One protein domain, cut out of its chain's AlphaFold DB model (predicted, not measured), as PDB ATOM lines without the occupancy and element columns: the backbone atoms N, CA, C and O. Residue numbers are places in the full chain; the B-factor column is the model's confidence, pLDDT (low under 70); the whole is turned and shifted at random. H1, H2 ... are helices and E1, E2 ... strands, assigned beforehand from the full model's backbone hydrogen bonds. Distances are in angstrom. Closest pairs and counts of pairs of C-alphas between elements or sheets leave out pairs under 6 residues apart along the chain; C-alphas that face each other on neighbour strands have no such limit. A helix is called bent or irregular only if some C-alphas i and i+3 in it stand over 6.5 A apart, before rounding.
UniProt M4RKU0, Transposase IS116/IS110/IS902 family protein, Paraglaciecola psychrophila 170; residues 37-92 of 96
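This is residues 37 to 92 of the 96 residues of the protein "Transposase IS116/IS110/IS902 family protein" of Paraglaciecola psychrophila 170 (UniProt M4RKU0). Two small groups of elements are joined end to end: H3, the longest helix, packs on H2 at about a right angle, and strand E1 runs from there to the other group, where H1 lies beside it. Residues 82 to 92, with no named element, fold back from the end of H3 along the side of E1 away from H1. The printed part has 56 residues with three named helices and one named strand, in the order H1, E1, H2, H3, and its class is mostly helix. It is only just compact, close to loose, with a radius of gyration of the C-alphas of 11.8 A and spans of 34 by 25 by 15 A.

H3, residues 70 to 81, and H2, residues 57 to 63, touch and are about perpendicular at 84 degrees; their closest C-alphas, those of Phe 63 and Ala 76, are 4.7 A apart. E1, residues 51 to 55, comes nearest to H3 at Ile 55 and Ser 81, whose C-alphas are 7.2 A apart. E1 and H2 meet only through their link. E1 pairs with no named strand. H1, residues 38 to 46, comes closest to E1 at the C-alphas of Gly 42 and Thr 52, 5.7 A apart. H1 is apart from H2 and H3. In H1 and H3 every O i to N i+4 pair is within hydrogen-bond range; in H2 1 of 3 is, beside 2 of 4 O i to N i+3 pairs.

H3 is 16.4 A long and ends at C-alpha 81 (20.493, -15.181, 88.192). E1 is 13.1 A long, H1 11.7 A and H2 10.3 A. H1 begins at C-alpha 38 (29.240, -12.404, 75.981). H2 is irregular, but only just: C-alphas 59 and 62 are 6.51 A apart.

The two C-alphas farthest apart, those of Lys 47 and Gly 66, are 34.2 A apart. Residues 66 to 71, of which 70 and 71 belong to H3, stand free. The printed part has no cut, and no link is long. Mean pLDDT of the printed part is 93.4, and no printed residue is under 70.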
ATOM      1  N   SER A  37      28.655 -12.070  71.803       92.75
ATOM      2  CA  SER A  37      29.726 -11.217  72.346       92.75
ATOM      3  C   SER A  37      30.003 -11.416  73.842       92.75
ATOM      4  O   SER A  37      30.952 -10.837  74.376       92.75
ATOM      5  N   SER A  38      29.206 -12.243  74.523       94.31
ATOM      6  CA  SER A  38      29.240 -12.404  75.981       94.31
ATOM      7  C   SER A  38      30.572 -12.941  76.493       94.31
ATOM      8  O   SER A  38      31.087 -12.459  77.494       94.31
ATOM      9  N   HIS A  39      31.186 -13.882  75.773       95.19
ATOM     10  CA  HIS A  39      32.481 -14.435  76.153       95.19
ATOM     11  C   HIS A  39      33.604 -13.395  76.088       95.19
ATOM     12  O   HIS A  39      34.430 -13.347  76.994       95.19
ATOM     13  N   TYR A  40      33.628 -12.554  75.050       95.19
ATOM     14  CA  TYR A  40      34.599 -11.463  74.953       95.19
ATOM     15  C   TYR A  40      34.458 -10.515  76.145       95.19
ATOM     16  O   TYR A  40      35.418 -10.289  76.877       95.19
ATOM     17  N   TRP A  41      33.240 -10.027  76.392       95.94
ATOM     18  CA  TRP A  41      32.999  -9.091  77.485       95.94
ATOM     19  C   TRP A  41      33.243  -9.696  78.853       95.94
ATOM     20  O   TRP A  41      33.869  -9.063  79.696       95.94
ATOM     21  N   GLY A  42      32.808 -10.936  79.057       95.88
ATOM     22  CA  GLY A  42      33.023 -11.638  80.307       95.88
ATOM     23  C   GLY A  42      34.506 -11.777  80.637       95.88
ATOM     24  O   GLY A  42      34.873 -11.613  81.796       95.88
ATOM     25  N   ARG A  43      35.370 -11.992  79.632       95.62
ATOM     26  CA  ARG A  43      36.829 -12.008  79.817       95.62
ATOM     27  C   ARG A  43      37.382 -10.632  80.150       95.62
ATOM     28  O   ARG A  43      38.156 -10.522  81.093       95.62
ATOM     29  N   GLU A  44      37.002  -9.597  79.404       96.00
ATOM     30  CA  GLU A  44      37.481  -8.235  79.668       96.00
ATOM     31  C   GLU A  44      37.089  -7.757  81.068       96.00
ATOM     32  O   GLU A  44      37.905  -7.177  81.777       96.00
ATOM     33  N   ILE A  45      35.872  -8.077  81.504       96.19
ATOM     34  CA  ILE A  45      35.385  -7.766  82.847       96.19
ATOM     35  C   ILE A  45      36.093  -8.636  83.899       96.19
ATOM     36  O   ILE A  45      36.542  -8.113  84.913       96.19
ATOM     37  N   ALA A  46      36.294  -9.934  83.649       94.50
ATOM     38  CA  ALA A  46      37.031 -10.806  84.571       94.50
ATOM     39  C   ALA A  46      38.494 -10.359  84.769       94.50
ATOM     40  O   ALA A  46      39.013 -10.441  85.879       94.50
ATOM     41  N   LYS A  47      39.151  -9.808  83.735       94.62
ATOM     42  CA  LYS A  47      40.500  -9.210  83.841       94.62
ATOM     43  C   LYS A  47      40.559  -8.021  84.806       94.62
ATOM     44  O   LYS A  47      41.632  -7.722  85.318       94.62
ATOM     45  N   LEU A  48      39.435  -7.346  85.055       95.06
ATOM     46  CA  LEU A  48      39.331  -6.273  86.050       95.06
ATOM     47  C   LEU A  48      39.114  -6.802  87.481       95.06
ATOM     48  O   LEU A  48      39.052  -6.003  88.409       95.06
ATOM     49  N   GLY A  49      39.010  -8.124  87.672       94.12
ATOM     50  CA  GLY A  49      38.858  -8.767  88.983       94.12
ATOM     51  C   GLY A  49      37.417  -9.083  89.397       94.12
ATOM     52  O   GLY A  49      37.191  -9.445  90.550       94.12
ATOM     53  N   TYR A  50      36.439  -8.956  88.495       96.00
ATOM     54  CA  TYR A  50      35.038  -9.300  88.781       96.00
ATOM     55  C   TYR A  50      34.767 -10.806  88.647       96.00
ATOM     56  O   TYR A  50      35.330 -11.483  87.783       96.00
ATOM     57  N   ASP A  51      33.827 -11.312  89.452       94.31
ATOM     58  CA  ASP A  51      33.230 -12.641  89.274       94.31
ATOM     59  C   ASP A  51      32.181 -12.578  88.154       94.31
ATOM     60  O   ASP A  51      31.041 -12.164  88.381       94.31
ATOM     61  N   THR A  52      32.574 -12.936  86.931       95.31
ATOM     62  CA  THR A  52      31.691 -12.874  85.759       95.31
ATOM     63  C   THR A  52      31.021 -14.219  85.478       95.31
ATOM     64  O   THR A  52      31.690 -15.226  85.241       95.31
ATOM     65  N   LYS A  53      29.689 -14.223  85.396       95.56
ATOM     66  CA  LYS A  53      28.855 -15.392  85.096       95.56
ATOM     67  C   LYS A  53      28.024 -15.158  83.840       95.56
ATOM     68  O   LYS A  53      27.455 -14.086  83.647       95.56
ATOM     69  N   LEU A  54      27.920 -16.178  82.993       97.12
ATOM     70  CA  LEU A  54      27.095 -16.133  81.787       97.12
ATOM     71  C   LEU A  54      25.846 -16.992  81.980       97.12
ATOM     72  O   LEU A  54      25.961 -18.171  82.301       97.12
ATOM     73  N   ILE A  55      24.653 -16.432  81.795       96.94
ATOM     74  CA  ILE A  55      23.389 -17.162  81.928       96.94
ATOM     75  C   ILE A  55      22.835 -17.543  80.542       96.94
ATOM     76  O   ILE A  55      22.757 -16.684  79.666       96.94
ATOM     77  N   PRO A  56      22.456 -18.812  80.297       95.69
ATOM     78  CA  PRO A  56      21.811 -19.209  79.046       95.69
ATOM     79  C   PRO A  56      20.520 -18.425  78.775       95.69
ATOM     80  O   PRO A  56      19.680 -18.313  79.670       95.69
ATOM     81  N   THR A  57      20.305 -17.993  77.529       94.00
ATOM     82  CA  THR A  57      19.083 -17.290  77.084       94.00
ATOM     83  C   THR A  57      17.803 -18.004  77.513       94.00
ATOM     84  O   THR A  57      16.899 -17.373  78.049       94.00
ATOM     85  N   GLN A  58      17.752 -19.336  77.388       94.31
ATOM     86  CA  GLN A  58      16.596 -20.159  77.778       94.31
ATOM     87  C   GLN A  58      16.174 -19.996  79.248       94.31
ATOM     88  O   GLN A  58      15.017 -20.229  79.588       94.31
ATOM     89  N   HIS A  59      17.103 -19.619  80.131       95.19
ATOM     90  CA  HIS A  59      16.809 -19.359  81.539       95.19
ATOM     91  C   HIS A  59      16.430 -17.902  81.802       95.19
ATOM     92  O   HIS A  59      15.834 -17.627  82.836       95.19
ATOM     93  N   VAL A  60      16.746 -16.989  80.882       94.69
ATOM     94  CA  VAL A  60      16.361 -15.573  80.941       94.69
ATOM     95  C   VAL A  60      14.950 -15.372  80.391       94.69
ATOM     96  O   VAL A  60      14.164 -14.643  80.988       94.69
ATOM     97  N   THR A  61      14.594 -16.062  79.299       93.56
ATOM     98  CA  THR A  61      13.307 -15.911  78.595       93.56
ATOM     99  C   THR A  61      12.073 -15.947  79.511       93.56
ATOM    100  O   THR A  61      11.213 -15.085  79.336       93.56
ATOM    101  N   PRO A  62      11.959 -16.841  80.517       94.31
ATOM    102  CA  PRO A  62      10.793 -16.872  81.407       94.31
ATOM    103  C   PRO A  62      10.623 -15.627  82.292       94.31
ATOM    104  O   PRO A  62       9.541 -15.412  82.832       94.31
ATOM    105  N   PHE A  63      11.677 -14.827  82.468       93.38
ATOM    106  CA  PHE A  63      11.677 -13.620  83.302       93.38
ATOM    107  C   PHE A  63      11.515 -12.331  82.492       93.38
ATOM    108  O   PHE A  63      11.466 -11.245  83.070       93.38
ATOM    109  N   MET A  64      11.412 -12.434  81.165       93.62
ATOM    110  CA  MET A  64      11.159 -11.289  80.300       93.62
ATOM    111  C   MET A  64       9.764 -10.718  80.544       93.62
ATOM    112  O   MET A  64       8.765 -11.438  80.543       93.62
ATOM    113  N   ARG A  65       9.690  -9.398  80.736       90.19
ATOM    114  CA  ARG A  65       8.434  -8.674  80.969       90.19
ATOM    115  C   ARG A  65       8.235  -7.633  79.877       90.19
ATOM    116  O   ARG A  65       9.039  -6.717  79.739       90.19
ATOM    117  N   GLY A  66       7.138  -7.747  79.132       91.00
ATOM    118  CA  GLY A  66       6.835  -6.847  78.018       91.00
ATOM    119  C   GLY A  66       7.746  -7.074  76.808       91.00
ATOM    120  O   GLY A  66       8.160  -8.198  76.533       91.00
ATOM    121  N   ASN A  67       8.030  -6.002  76.065       89.62
ATOM    122  CA  ASN A  67       8.808  -6.085  74.828       89.62
ATOM    123  C   ASN A  67      10.291  -6.347  75.094       89.62
ATOM    124  O   ASN A  67      10.844  -5.898  76.098       89.62
ATOM    125  N   ASN A  68      10.944  -6.996  74.133       84.88
ATOM    126  CA  ASN A  68      12.384  -7.194  74.156       84.88
ATOM    127  C   ASN A  68      13.124  -5.855  73.954       84.88
ATOM    128  O   ASN A  68      12.919  -5.181  72.941       84.88
ATOM    129  N   ASN A  69      13.929  -5.454  74.938       90.19
ATOM    130  CA  ASN A  69      14.820  -4.296  74.896       90.19
ATOM    131  C   ASN A  69      15.889  -4.417  75.998       90.19
ATOM    132  O   ASN A  69      15.676  -5.105  76.995       90.19
ATOM    133  N   ASP A  70      16.978  -3.653  75.868       88.69
ATOM    134  CA  ASP A  70      18.120  -3.685  76.797       88.69
ATOM    135  C   ASP A  70      17.732  -3.496  78.277       88.69
ATOM    136  O   ASP A  70      18.358  -4.057  79.177       88.69
ATOM    137  N   HIS A  71      16.706  -2.679  78.550       89.31
ATOM    138  CA  HIS A  71      16.236  -2.435  79.910       89.31
ATOM    139  C   HIS A  71      15.620  -3.709  80.490       89.31
ATOM    140  O   HIS A  71      16.029  -4.146  81.565       89.31
ATOM    141  N   ASN A  72      14.661  -4.304  79.780       91.94
ATOM    142  CA  ASN A  72      13.948  -5.504  80.210       91.94
ATOM    143  C   ASN A  72      14.867  -6.729  80.263       91.94
ATOM    144  O   ASN A  72      14.760  -7.511  81.206       91.94
ATOM    145  N   ASP A  73      15.821  -6.833  79.336       91.69
ATOM    146  CA  ASP A  73      16.849  -7.878  79.349       91.69
ATOM    147  C   ASP A  73      17.689  -7.810  80.625       91.69
ATOM    148  O   ASP A  73      17.867  -8.816  81.314       91.69
ATOM    149  N   GLY A  74      18.148  -6.612  81.006       93.00
ATOM    150  CA  GLY A  74      18.909  -6.417  82.240       93.00
ATOM    151  C   GLY A  74      18.149  -6.884  83.488       93.00
ATOM    152  O   GLY A  74      18.735  -7.497  84.384       93.00
ATOM    153  N   PHE A  75      16.834  -6.651  83.532       92.12
ATOM    154  CA  PHE A  75      15.973  -7.140  84.610       92.12
ATOM    155  C   PHE A  75      15.813  -8.651  84.607       92.12
ATOM    156  O   PHE A  75      15.972  -9.277  85.656       92.12
ATOM    157  N   ALA A  76      15.523  -9.228  83.445       94.44
ATOM    158  CA  ALA A  76      15.322 -10.659  83.302       94.44
ATOM    159  C   ALA A  76      16.597 -11.435  83.657       94.44
ATOM    160  O   ALA A  76      16.524 -12.409  84.401       94.44
ATOM    161  N   ILE A  77      17.772 -10.969  83.216       95.19
ATOM    162  CA  ILE A  77      19.075 -11.557  83.564       95.19
ATOM    163  C   ILE A  77      19.292 -11.515  85.077       95.19
ATOM    164  O   ILE A  77      19.642 -12.528  85.688       95.19
ATOM    165  N   ALA A  78      19.077 -10.349  85.689       93.19
ATOM    166  CA  ALA A  78      19.275 -10.170  87.118       93.19
ATOM    167  C   ALA A  78      18.331 -11.060  87.938       93.19
ATOM    168  O   ALA A  78      18.799 -11.738  88.849       93.19
ATOM    169  N   GLU A  79      17.042 -11.126  87.595       93.25
ATOM    170  CA  GLU A  79      16.072 -11.986  88.281       93.25
ATOM    171  C   GLU A  79      16.378 -13.475  88.077       93.25
ATOM    172  O   GLU A  79      16.392 -14.248  89.040       93.25
ATOM    173  N   ALA A  80      16.675 -13.880  86.840       95.00
ATOM    174  CA  ALA A  80      17.023 -15.256  86.513       95.00
ATOM    175  C   ALA A  80      18.246 -15.716  87.313       95.00
ATOM    176  O   ALA A  80      18.232 -16.809  87.872       95.00
ATOM    177  N   SER A  81      19.264 -14.861  87.459       94.12
ATOM    178  CA  SER A  81      20.493 -15.181  88.192       94.12
ATOM    179  C   SER A  81      20.302 -15.488  89.684       94.12
ATOM    180  O   SER A  81      21.164 -16.134  90.275       94.12
ATOM    181  N   GLN A  82      19.181 -15.070  90.285       91.81
ATOM    182  CA  GLN A  82      18.870 -15.314  91.701       91.81
ATOM    183  C   GLN A  82      18.260 -16.700  91.951       91.81
ATOM    184  O   GLN A  82      18.031 -17.093  93.095       91.81
ATOM    185  N   ARG A  83      17.935 -17.456  90.896       92.44
ATOM    186  CA  ARG A  83      17.319 -18.779  91.035       92.44
ATOM    187  C   ARG A  83      18.384 -19.804  91.439       92.44
ATOM    188  O   ARG A  83      19.411 -19.941  90.784       92.44
ATOM    189  N   ALA A  84      18.103 -20.571  92.493       89.44
ATOM    190  CA  ALA A  84      19.070 -21.483  93.116       89.44
ATOM    191  C   ALA A  84      19.649 -22.556  92.170       89.44
ATOM    192  O   ALA A  84      20.787 -22.976  92.340       89.44
ATOM    193  N   ASN A  85      18.883 -22.985  91.162       90.19
ATOM    194  CA  ASN A  85      19.238 -24.109  90.286       90.19
ATOM    195  C   ASN A  85      19.747 -23.678  88.897       90.19
ATOM    196  O   ASN A  85      19.682 -24.459  87.945       90.19
ATOM    197  N   ILE A  86      20.228 -22.440  88.749       93.56
ATOM    198  CA  ILE A  86      20.756 -21.959  87.467       93.56
ATOM    199  C   ILE A  86      22.125 -22.560  87.192       93.56
ATOM    200  O   ILE A  86      23.065 -22.426  87.973       93.56
ATOM    201  N   ARG A  87      22.248 -23.175  86.015       92.88
ATOM    202  CA  ARG A  87      23.532 -23.608  85.467       92.88
ATOM    203  C   ARG A  87      24.080 -22.503  84.574       92.88
ATOM    204  O   ARG A  87      23.576 -22.277  83.475       92.88
ATOM    205  N   PHE A  88      25.103 -21.813  85.062       95.31
ATOM    206  CA  PHE A  88      25.812 -20.805  84.281       95.31
ATOM    207  C   PHE A  88      26.690 -21.457  83.206       95.31
ATOM    208  O   PHE A  88      27.237 -22.545  83.397       95.31
ATOM    209  N   VAL A  89      26.835 -20.774  82.072       94.00
ATOM    210  CA  VAL A  89      27.779 -21.140  81.015       94.00
ATOM    211  C   VAL A  89      29.190 -20.783  81.490       94.00
ATOM    212  O   VAL A  89      29.431 -19.627  81.850       94.00
ATOM    213  N   PRO A  90      30.144 -21.730  81.469       90.81
ATOM    214  CA  PRO A  90      31.535 -21.430  81.778       90.81
ATOM    215  C   PRO A  90      32.095 -20.372  80.828       90.81
ATOM    216  O   PRO A  90      31.933 -20.457  79.604       90.81
ATOM    217  N   LEU A  91      32.785 -19.377  81.382       91.62
ATOM    218  CA  LEU A  91      33.471 -18.379  80.579       91.62
ATOM    219  C   LEU A  91      34.643 -19.041  79.843       91.62
ATOM    220  O   LEU A  91      35.621 -19.461  80.455       91.62
ATOM    221  N   LYS A  92      34.543 -19.143  78.516       88.69
ATOM    222  CA  LYS A  92      35.600 -19.723  77.685       88.69
ATOM    223  C   LYS A  92      36.803 -18.785  77.590       88.69
ATOM    224  O   LYS A  92      36.644 -17.591  77.300       88.69
TER     225      LYS A  92